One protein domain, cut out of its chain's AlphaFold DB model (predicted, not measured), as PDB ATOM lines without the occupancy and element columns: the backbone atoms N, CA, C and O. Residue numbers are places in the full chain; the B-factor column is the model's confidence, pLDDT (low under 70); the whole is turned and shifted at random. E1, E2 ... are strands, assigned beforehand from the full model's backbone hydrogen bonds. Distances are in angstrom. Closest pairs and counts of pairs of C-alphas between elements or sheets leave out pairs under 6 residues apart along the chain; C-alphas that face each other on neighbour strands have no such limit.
ATOM      1  N   LEU A   3      35.417  62.683 -10.175       74.94
ATOM      2  CA  LEU A   3      34.150  62.078 -10.604       74.94
ATOM      3  C   LEU A   3      34.045  62.020 -12.124       74.94
ATOM      4  O   LEU A   3      33.602  61.028 -12.687       74.94
ATOM      5  N   GLU A   4      34.461  63.097 -12.785       74.38
ATOM      6  CA  GLU A   4      34.224  63.279 -14.206       74.38
ATOM      7  C   GLU A   4      35.367  64.058 -14.853       74.38
ATOM      8  O   GLU A   4      35.941  64.982 -14.260       74.38
ATOM      9  N   GLN A   5      35.679  63.665 -16.086       74.88
ATOM     10  CA  GLN A   5      36.624  64.337 -16.961       74.88
ATOM     11  C   GLN A   5      35.966  64.548 -18.326       74.88
ATOM     12  O   GLN A   5      35.971  63.657 -19.176       74.88
ATOM     13  N   GLU A   6      35.448  65.751 -18.548       75.12
ATOM     14  CA  GLU A   6      34.976  66.186 -19.860       75.12
ATOM     15  C   GLU A   6      36.052  67.016 -20.572       75.12
ATOM     16  O   GLU A   6      37.064  67.425 -19.990       75.12
ATOM     17  N   SER A   7      35.862  67.288 -21.866       76.00
ATOM     18  CA  SER A   7      36.785  68.140 -22.619       76.00
ATOM     19  C   SER A   7      36.816  69.557 -22.028       76.00
ATOM     20  O   SER A   7      35.962  70.385 -22.321       76.00
ATOM     21  N   GLY A   8      37.827  69.837 -21.201       84.06
ATOM     22  CA  GLY A   8      38.041  71.149 -20.589       84.06
ATOM     23  C   GLY A   8      37.417  71.346 -19.205       84.06
ATOM     24  O   GLY A   8      37.494  72.467 -18.703       84.06
ATOM     25  N   GLN A   9      36.869  70.301 -18.568       91.94
ATOM     26  CA  GLN A   9      36.388  70.373 -17.185       91.94
ATOM     27  C   GLN A   9      36.748  69.126 -16.361       91.94
ATOM     28  O   GLN A   9      36.590  67.999 -16.826       91.94
ATOM     29  N   TYR A  10      37.188  69.344 -15.119       92.31
ATOM     30  CA  TYR A  10      37.278  68.308 -14.087       92.31
ATOM     31  C   TYR A  10      36.249  68.544 -12.988       92.31
ATOM     32  O   TYR A  10      36.201  69.634 -12.419       92.31
ATOM     33  N   THR A  11      35.509  67.501 -12.618       93.44
ATOM     34  CA  THR A  11      34.653  67.510 -11.427       93.44
ATOM     35  C   THR A  11      35.296  66.654 -10.340       93.44
ATOM     36  O   THR A  11      35.574  65.472 -10.544       93.44
ATOM     37  N   ILE A  12      35.552  67.240  -9.170       94.00
ATOM     38  CA  ILE A  12      36.190  66.585  -8.025       94.00
ATOM     39  C   ILE A  12      35.200  66.558  -6.857       94.00
ATOM     40  O   ILE A  12      34.783  67.603  -6.362       94.00
ATOM     41  N   ARG A  13      34.857  65.365  -6.369       95.06
ATOM     42  CA  ARG A  13      34.134  65.192  -5.101       95.06
ATOM     43  C   ARG A  13      35.095  65.257  -3.929       95.06
ATOM     44  O   ARG A  13      36.024  64.440  -3.843       95.06
ATOM     45  N   CYS A  14      34.872  66.208  -3.033       96.12
ATOM     46  CA  CYS A  14      35.633  66.331  -1.800       96.12
ATOM     47  C   CYS A  14      35.077  65.367  -0.746       96.12
ATOM     48  O   CYS A  14      33.896  65.404  -0.418       96.12
ATOM     49  N   LEU A  15      35.926  64.472  -0.236       94.69
ATOM     50  CA  LEU A  15      35.544  63.488   0.791       94.69
ATOM     51  C   LEU A  15      35.880  63.961   2.210       94.69
ATOM     52  O   LEU A  15      35.528  63.290   3.173       94.69
ATOM     53  N   ALA A  16      36.560  65.102   2.330       95.19
ATOM     54  CA  ALA A  16      36.968  65.700   3.589       95.19
ATOM     55  C   ALA A  16      36.863  67.235   3.505       95.19
ATOM     56  O   ALA A  16      37.011  67.790   2.410       95.19
ATOM     57  N   PRO A  17      36.650  67.920   4.644       94.75
ATOM     58  CA  PRO A  17      36.618  69.384   4.715       94.75
ATOM     59  C   PRO A  17      37.974  70.030   4.394       94.75
ATOM     60  O   PRO A  17      38.017  71.176   3.946       94.75
ATOM     61  N   ASP A  18      39.056  69.279   4.598       93.31
ATOM     62  CA  ASP A  18      40.435  69.694   4.386       93.31
ATOM     63  C   ASP A  18      41.110  68.743   3.392       93.31
ATOM     64  O   ASP A  18      41.229  67.540   3.645       93.31
ATOM     65  N   MET A  19      41.560  69.265   2.248       93.50
ATOM     66  CA  MET A  19      42.166  68.451   1.188       93.50
ATOM     67  C   MET A  19      43.316  69.170   0.493       93.50
ATOM     68  O   MET A  19      43.227  70.354   0.183       93.50
ATOM     69  N   HIS A  20      44.372  68.425   0.168       93.31
ATOM     70  CA  HIS A  20      45.390  68.870  -0.782       93.31
ATOM     71  C   HIS A  20      44.945  68.548  -2.208       93.31
ATOM     72  O   HIS A  20      44.514  67.428  -2.493       93.31
ATOM     73  N   ILE A  21      45.048  69.533  -3.094       91.56
ATOM     74  CA  ILE A  21      44.630  69.440  -4.489       91.56
ATOM     75  C   ILE A  21      45.822  69.845  -5.353       91.56
ATOM     76  O   ILE A  21      46.193  71.014  -5.396       91.56
ATOM     77  N   SER A  22      46.398  68.868  -6.047       91.31
ATOM     78  CA  SER A  22      47.459  69.083  -7.030       91.31
ATOM     79  C   SER A  22      46.861  69.004  -8.430       91.31
ATOM     80  O   SER A  22      46.175  68.034  -8.764       91.31
ATOM     81  N   ILE A  23      47.087  70.036  -9.237       88.38
ATOM     82  CA  ILE A  23      46.647  70.108 -10.632       88.38
ATOM     83  C   ILE A  23      47.886  70.346 -11.478       88.38
ATOM     84  O   ILE A  23      48.520  71.386 -11.343       88.38
ATOM     85  N   ASP A  24      48.224  69.412 -12.365       89.56
ATOM     86  CA  ASP A  24      49.420  69.505 -13.202       89.56
ATOM     87  C   ASP A  24      49.061  69.610 -14.688       89.56
ATOM     88  O   ASP A  24      48.357  68.760 -15.233       89.56
ATOM     89  N   GLY A  25      49.530  70.670 -15.352       87.62
ATOM     90  CA  GLY A  25      49.410  70.826 -16.805       87.62
ATOM     91  C   GLY A  25      47.984  70.997 -17.352       87.62
ATOM     92  O   GLY A  25      47.796  70.950 -18.570       87.62
ATOM     93  N   PHE A  26      46.972  71.177 -16.499       89.69
ATOM     94  CA  PHE A  26      45.573  71.254 -16.925       89.69
ATOM     95  C   PHE A  26      45.127  72.687 -17.215       89.69
ATOM     96  O   PHE A  26      45.290  73.595 -16.398       89.69
ATOM     97  N   LYS A  27      44.511  72.870 -18.385       91.75
ATOM     98  CA  LYS A  27      43.866  74.115 -18.792       91.75
ATOM     99  C   LYS A  27      42.374  73.869 -18.990       91.75
ATOM    100  O   LYS A  27      41.994  73.170 -19.926       91.75
ATOM    101  N   GLY A  28      41.556  74.487 -18.150       92.75
ATOM    102  CA  GLY A  28      40.111  74.287 -18.139       92.75
ATOM    103  C   GLY A  28      39.500  74.659 -16.792       92.75
ATOM    104  O   GLY A  28      40.192  75.203 -15.930       92.75
ATOM    105  N   SER A  29      38.222  74.341 -16.626       93.62
ATOM    106  CA  SER A  29      37.477  74.562 -15.387       93.62
ATOM    107  C   SER A  29      37.658  73.383 -14.432       93.62
ATOM    108  O   SER A  29      37.645  72.222 -14.847       93.62
ATOM    109  N   VAL A  30      37.817  73.658 -13.143       94.50
ATOM    110  CA  VAL A  30      37.773  72.649 -12.085       94.50
ATOM    111  C   VAL A  30      36.617  72.967 -11.159       94.50
ATOM    112  O   VAL A  30      36.529  74.067 -10.617       94.50
ATOM    113  N   VAL A  31      35.745  71.982 -10.964       95.44
ATOM    114  CA  VAL A  31      34.579  72.057 -10.090       95.44
ATOM    115  C   VAL A  31      34.800  71.136  -8.901       95.44
ATOM    116  O   VAL A  31      34.790  69.915  -9.030       95.44
ATOM    117  N   LEU A  32      34.989  71.721  -7.726       96.19
ATOM    118  CA  LEU A  32      34.938  71.004  -6.460       96.19
ATOM    119  C   LEU A  32      33.478  70.893  -6.020       96.19
ATOM    120  O   LEU A  32      32.733  71.870  -6.074       96.19
ATOM    121  N   THR A  33      33.076  69.715  -5.567       95.88
ATOM    122  CA  THR A  33      31.726  69.418  -5.070       95.88
ATOM    123  C   THR A  33      31.804  68.848  -3.658       95.88
ATOM    124  O   THR A  33      32.880  68.429  -3.221       95.88
ATOM    125  N   ASN A  34      30.664  68.792  -2.962       96.38
ATOM    126  CA  ASN A  34      30.570  68.261  -1.600       96.38
ATOM    127  C   ASN A  34      31.360  69.092  -0.563       96.38
ATOM    128  O   ASN A  34      31.989  68.552   0.344       96.38
ATOM    129  N   LEU A  35      31.375  70.418  -0.733       96.75
ATOM    130  CA  LEU A  35      32.125  71.355   0.105       96.75
ATOM    131  C   LEU A  35      31.363  71.778   1.355       96.75
ATOM    132  O   LEU A  35      30.182  72.123   1.285       96.75
ATOM    133  N   PHE A  36      32.074  71.840   2.480       96.19
ATOM    134  CA  PHE A  36      31.524  72.313   3.744       96.19
ATOM    135  C   PHE A  36      31.154  73.807   3.671       96.19
ATOM    136  O   PHE A  36      31.744  74.582   2.898       96.19
ATOM    137  N   PRO A  37      30.172  74.265   4.469       92.69
ATOM    138  CA  PRO A  37      29.855  75.683   4.572       92.69
ATOM    139  C   PRO A  37      31.096  76.505   4.940       92.69
ATOM    140  O   PRO A  37      31.805  76.205   5.894       92.69
ATOM    141  N   GLY A  38      31.374  77.555   4.167       90.00
ATOM    142  CA  GLY A  38      32.515  78.439   4.425       90.00
ATOM    143  C   GLY A  38      33.878  77.944   3.927       90.00
ATOM    144  O   GLY A  38      34.827  78.716   4.015       90.00
ATOM    145  N   SER A  39      33.992  76.747   3.329       94.19
ATOM    146  CA  SER A  39      35.279  76.295   2.774       94.19
ATOM    147  C   SER A  39      35.838  77.259   1.722       94.19
ATOM    148  O   SER A  39      35.081  77.815   0.916       94.19
ATOM    149  N   PHE A  40      37.159  77.409   1.693       92.31
ATOM    150  CA  PHE A  40      37.885  78.222   0.718       92.31
ATOM    151  C   PHE A  40      39.116  77.481   0.183       92.31
ATOM    152  O   PHE A  40      39.565  76.493   0.763       92.31
ATOM    153  N   LEU A  41      39.642  77.949  -0.950       93.44
ATOM    154  CA  LEU A  41      40.812  77.369  -1.602       93.44
ATOM    155  C   LEU A  41      42.050  78.228  -1.312       93.44
ATOM    156  O   LEU A  41      42.213  79.304  -1.882       93.44
ATOM    157  N   ASP A  42      42.909  77.760  -0.410       93.06
ATOM    158  CA  ASP A  42      44.210  78.369  -0.132       93.06
ATOM    159  C   ASP A  42      45.207  78.052  -1.259       93.06
ATOM    160  O   ASP A  42      45.210  76.955  -1.827       93.06
ATOM    161  N   GLY A  43      46.052  79.029  -1.589       89.69
ATOM    162  CA  GLY A  43      47.007  78.957  -2.700       89.69
ATOM    163  C   GLY A  43      46.441  79.296  -4.086       89.69
ATOM    164  O   GLY A  43      47.197  79.274  -5.056       89.69
ATOM    165  N   TYR A  44      45.148  79.626  -4.212       90.25
ATOM    166  CA  TYR A  44      44.554  80.081  -5.474       90.25
ATOM    167  C   TYR A  44      44.284  81.593  -5.456       90.25
ATOM    168  O   TYR A  44      43.376  82.067  -4.780       90.25
ATOM    169  N   ASP A  45      45.049  82.350  -6.248       85.44
ATOM    170  CA  ASP A  45      44.941  83.819  -6.341       85.44
ATOM    171  C   ASP A  45      43.875  84.304  -7.352       85.44
ATOM    172  O   ASP A  45      43.689  85.509  -7.554       85.44
ATOM    173  N   GLY A  46      43.199  83.376  -8.039       86.88
ATOM    174  CA  GLY A  46      42.178  83.677  -9.040       86.88
ATOM    175  C   GLY A  46      40.786  83.918  -8.451       86.88
ATOM    176  O   GLY A  46      40.556  83.859  -7.244       86.88
ATOM    177  N   GLN A  47      39.816  84.175  -9.330       88.38
ATOM    178  CA  GLN A  47      38.408  84.213  -8.940       88.38
ATOM    179  C   GLN A  47      37.809  82.811  -9.010       88.38
ATOM    180  O   GLN A  47      38.023  82.091  -9.982       88.38
ATOM    181  N   PHE A  48      37.016  82.456  -8.005       91.50
ATOM    182  CA  PHE A  48      36.168  81.272  -8.027       91.50
ATOM    183  C   PHE A  48      34.697  81.685  -7.944       91.50
ATOM    184  O   PHE A  48      34.353  82.746  -7.418       91.50
ATOM    185  N   SER A  49      33.822  80.827  -8.456       92.69
ATOM    186  CA  SER A  49      32.377  80.915  -8.249       92.69
ATOM    187  C   SER A  49      31.936  79.851  -7.250       92.69
ATOM    188  O   SER A  49      32.561  78.795  -7.155       92.69
ATOM    189  N   ARG A  50      30.885  80.134  -6.474       92.81
ATOM    190  CA  ARG A  50      30.334  79.206  -5.482       92.81
ATOM    191  C   ARG A  50      28.818  79.139  -5.608       92.81
ATOM    192  O   ARG A  50      28.164  80.179  -5.605       92.81
ATOM    193  N   THR A  51      28.291  77.920  -5.641       91.00
ATOM    194  CA  THR A  51      26.853  77.628  -5.664       91.00
ATOM    195  C   THR A  51      26.606  76.451  -4.726       91.00
ATOM    196  O   THR A  51      27.064  75.345  -4.999       91.00
ATOM    197  N   GLY A  52      25.949  76.693  -3.587       89.62
ATOM    198  CA  GLY A  52      25.754  75.675  -2.546       89.62
ATOM    199  C   GLY A  52      27.075  75.065  -2.054       89.62
ATOM    200  O   GLY A  52      27.999  75.784  -1.645       89.62
ATOM    201  N   ASN A  53      27.169  73.738  -2.150       94.31
ATOM    202  CA  ASN A  53      28.343  72.933  -1.802       94.31
ATOM    203  C   ASN A  53      29.336  72.765  -2.973       94.31
ATOM    204  O   ASN A  53      30.196  71.884  -2.925       94.31
ATOM    205  N   ARG A  54      29.228  73.580  -4.032       95.75
ATOM    206  CA  ARG A  54      30.109  73.532  -5.207       95.75
ATOM    207  C   ARG A  54      30.942  74.803  -5.346       95.75
ATOM    208  O   ARG A  54      30.442  75.907  -5.130       95.75
ATOM    209  N   MET A  55      32.198  74.652  -5.758       95.81
ATOM    210  CA  MET A  55      33.109  75.742  -6.113       95.81
ATOM    211  C   MET A  55      33.727  75.467  -7.477       95.81
ATOM    212  O   MET A  55      34.273  74.389  -7.678       95.81
ATOM    213  N   ALA A  56      33.692  76.436  -8.387       95.44
ATOM    214  CA  ALA A  56      34.335  76.325  -9.692       95.44
ATOM    215  C   ALA A  56      35.411  77.398  -9.879       95.44
ATOM    216  O   ALA A  56      35.180  78.568  -9.555       95.44
ATOM    217  N   PHE A  57      36.567  77.005 -10.412       94.06
ATOM    218  CA  PHE A  57      37.699  77.886 -10.689       94.06
ATOM    219  C   PHE A  57      38.457  77.443 -11.946       94.06
ATOM    220  O   PHE A  57      38.467  76.265 -12.295       94.06
ATOM    221  N   ASP A  58      39.108  78.388 -12.626       93.50
ATOM    222  CA  ASP A  58      39.821  78.112 -13.875       93.50
ATOM    223  C   ASP A  58      41.314  77.860 -13.638       93.50
ATOM    224  O   ASP A  58      41.990  78.600 -12.913       93.50
ATOM    225  N   CYS A  59      41.852  76.852 -14.321       91.12
ATOM    226  CA  CYS A  59      43.279  76.562 -14.392       91.12
ATOM    227  C   CYS A  59      43.859  76.989 -15.747       91.12
ATOM    228  O   CYS A  59      43.252  76.819 -16.808       91.12
ATOM    229  N   THR A  60      45.072  77.539 -15.725       87.94
ATOM    230  CA  THR A  60      45.717  78.160 -16.895       87.94
ATOM    231  C   THR A  60      46.590  77.205 -17.715       87.94
ATOM    232  O   THR A  60      47.048  77.589 -18.794       87.94
ATOM    233  N   GLY A  61      46.797  75.967 -17.254       83.56
ATOM    234  CA  GLY A  61      47.754  75.011 -17.823       83.56
ATOM    235  C   GLY A  61      49.075  74.913 -17.059       83.56
ATOM    236  O   GLY A  61      49.915  74.096 -17.425       83.56
ATOM    237  N   GLU A  62      49.278  75.730 -16.024       87.06
ATOM    238  CA  GLU A  62      50.427  75.632 -15.117       87.06
ATOM    239  C   GLU A  62      50.130  74.666 -13.965       87.06
ATOM    240  O   GLU A  62      48.973  74.484 -13.582       87.06
ATOM    241  N   SER A  63      51.175  74.045 -13.414       86.94
ATOM    242  CA  SER A  63      51.045  73.214 -12.218       86.94
ATOM    243  C   SER A  63      50.694  74.085 -11.009       86.94
ATOM    244  O   SER A  63      51.350  75.099 -10.768       86.94
ATOM    245  N   GLY A  64      49.689  73.681 -10.237       87.00
ATOM    246  CA  GLY A  64      49.227  74.377  -9.042       87.00
ATOM    247  C   GLY A  64      48.994  73.412  -7.887       87.00
ATOM    248  O   GLY A  64      48.449  72.325  -8.074       87.00
ATOM    249  N   GLU A  65      49.407  73.834  -6.696       92.88
ATOM    250  CA  GLU A  65      49.154  73.143  -5.434       92.88
ATOM    251  C   GLU A  65      48.215  74.007  -4.604       92.88
ATOM    252  O   GLU A  65      48.547  75.143  -4.258       92.88
ATOM    253  N   TYR A  66      47.052  73.460  -4.283       92.75
ATOM    254  CA  TYR A  66      46.010  74.149  -3.545       92.75
ATOM    255  C   TYR A  66      45.636  73.356  -2.304       92.75
ATOM    256  O   TYR A  66      45.790  72.130  -2.243       92.75
ATOM    257  N   ARG A  67      45.097  74.054  -1.311       94.62
ATOM    258  CA  ARG A  67      44.515  73.413  -0.140       94.62
ATOM    259  C   ARG A  67      43.081  73.881   0.028       94.62
ATOM    260  O   ARG A  67      42.833  75.059   0.250       94.62
ATOM    261  N   LEU A  68      42.137  72.953  -0.069       95.69
ATOM    262  CA  LEU A  68      40.786  73.192   0.417       95.69
ATOM    263  C   LEU A  68      40.851  73.233   1.943       95.69
ATOM    264  O   LEU A  68      41.388  72.302   2.547       95.69
ATOM    265  N   VAL A  69      40.344  74.313   2.529       94.69
ATOM    266  CA  VAL A  69      40.339  74.543   3.974       94.69
ATOM    267  C   VAL A  69      38.924  74.864   4.427       94.69
ATOM    268  O   VAL A  69      38.233  75.661   3.785       94.69
ATOM    269  N   THR A  70      38.513  74.277   5.548       95.19
ATOM    270  CA  THR A  70      37.258  74.607   6.232       95.19
ATOM    271  C   THR A  70      37.537  74.980   7.682       95.19
ATOM    272  O   THR A  70      38.227  74.253   8.390       95.19
TER     273      THR A  70
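Overview. This is residues 3 to 70 of the 456 residues of the protein "Metallophos domain-containing protein" of Euryarchaeota archaeon (UniProt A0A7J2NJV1). The domain is a small sandwich of two sheets partly face to face: the twisted five-strand sheet of E1, E2, E4, E7 and E6 is covered over part of one face by the three-strand sheet of E3, E8 and E5. E4 and E7 lie in the middle of the larger sheet, with E1 and E6 at its edges, and the chain passes back and forth between the sheets through links such as E2 to E3 and E7 to E8. The printed part has 68 residues with eight named strands, E1 to E8 in order along the chain, and no named helix; the class is all strand. The larger sheet, in the order E1, E2, E4, E7, E6, is mixed, and the smaller, in the order E3, E8, E5, is antiparallel. The whole is compact, with a radius of gyration of the C-alphas of 11.0 A, and rounded, spanning 28 by 22 by 20 A.

Along the chain. E1, residues 3 to 6, begins at C-alpha 3 (34.150, 62.078, -10.604) and is 10.2 A long. E2 is residues 9 to 13, 13.3 A, and E3 is residues 19 to 23, 12.7 A. E4, residues 27 to 33, is 18.9 A long and begins at C-alpha 27 (43.866, 74.115, -18.792). E5 is residues 40 to 42, 6.4 A, and E6 is residues 48 to 51, 10.3 A. E7, residues 54 to 60, is 20.0 A long. E8, residues 64 to 69, is 15.8 A long and ends at C-alpha 69 (40.339, 74.543, 3.974).

Arrangement. E1 and E2 form an antiparallel hairpin, with N 3 and O 11 2.8 A apart, within hydrogen-bond range. E2 and E4 are parallel at 24 degrees, with N 12 and O 31 at 2.8 A. E4 and E7 are antiparallel at 163 degrees; N 30 and O 57 are 2.8 A apart. E6 and E7 form an antiparallel hairpin, with N 49 and O 56 at 2.9 A. In the smaller sheet, inner strand E8 is antiparallel to E3, with N 21 and O 66 at 2.8 A, and to E5 at 137 degrees, with N 42 and O 67 at 2.8 A. E3 and E7 are only just apart, their closest C-alphas 8.2 A from each other.

Size, cuts and confidence. The C-alphas of Ser 7 and Thr 70, the two farthest apart, are 29.6 A from each other. The printed part has no cut. No link is long; E4 to E5, with 6 residues, is short and the other links are tight. The mean pLDDT of the printed part is 91.0, that of E1 is 75, and no printed residue is under 70.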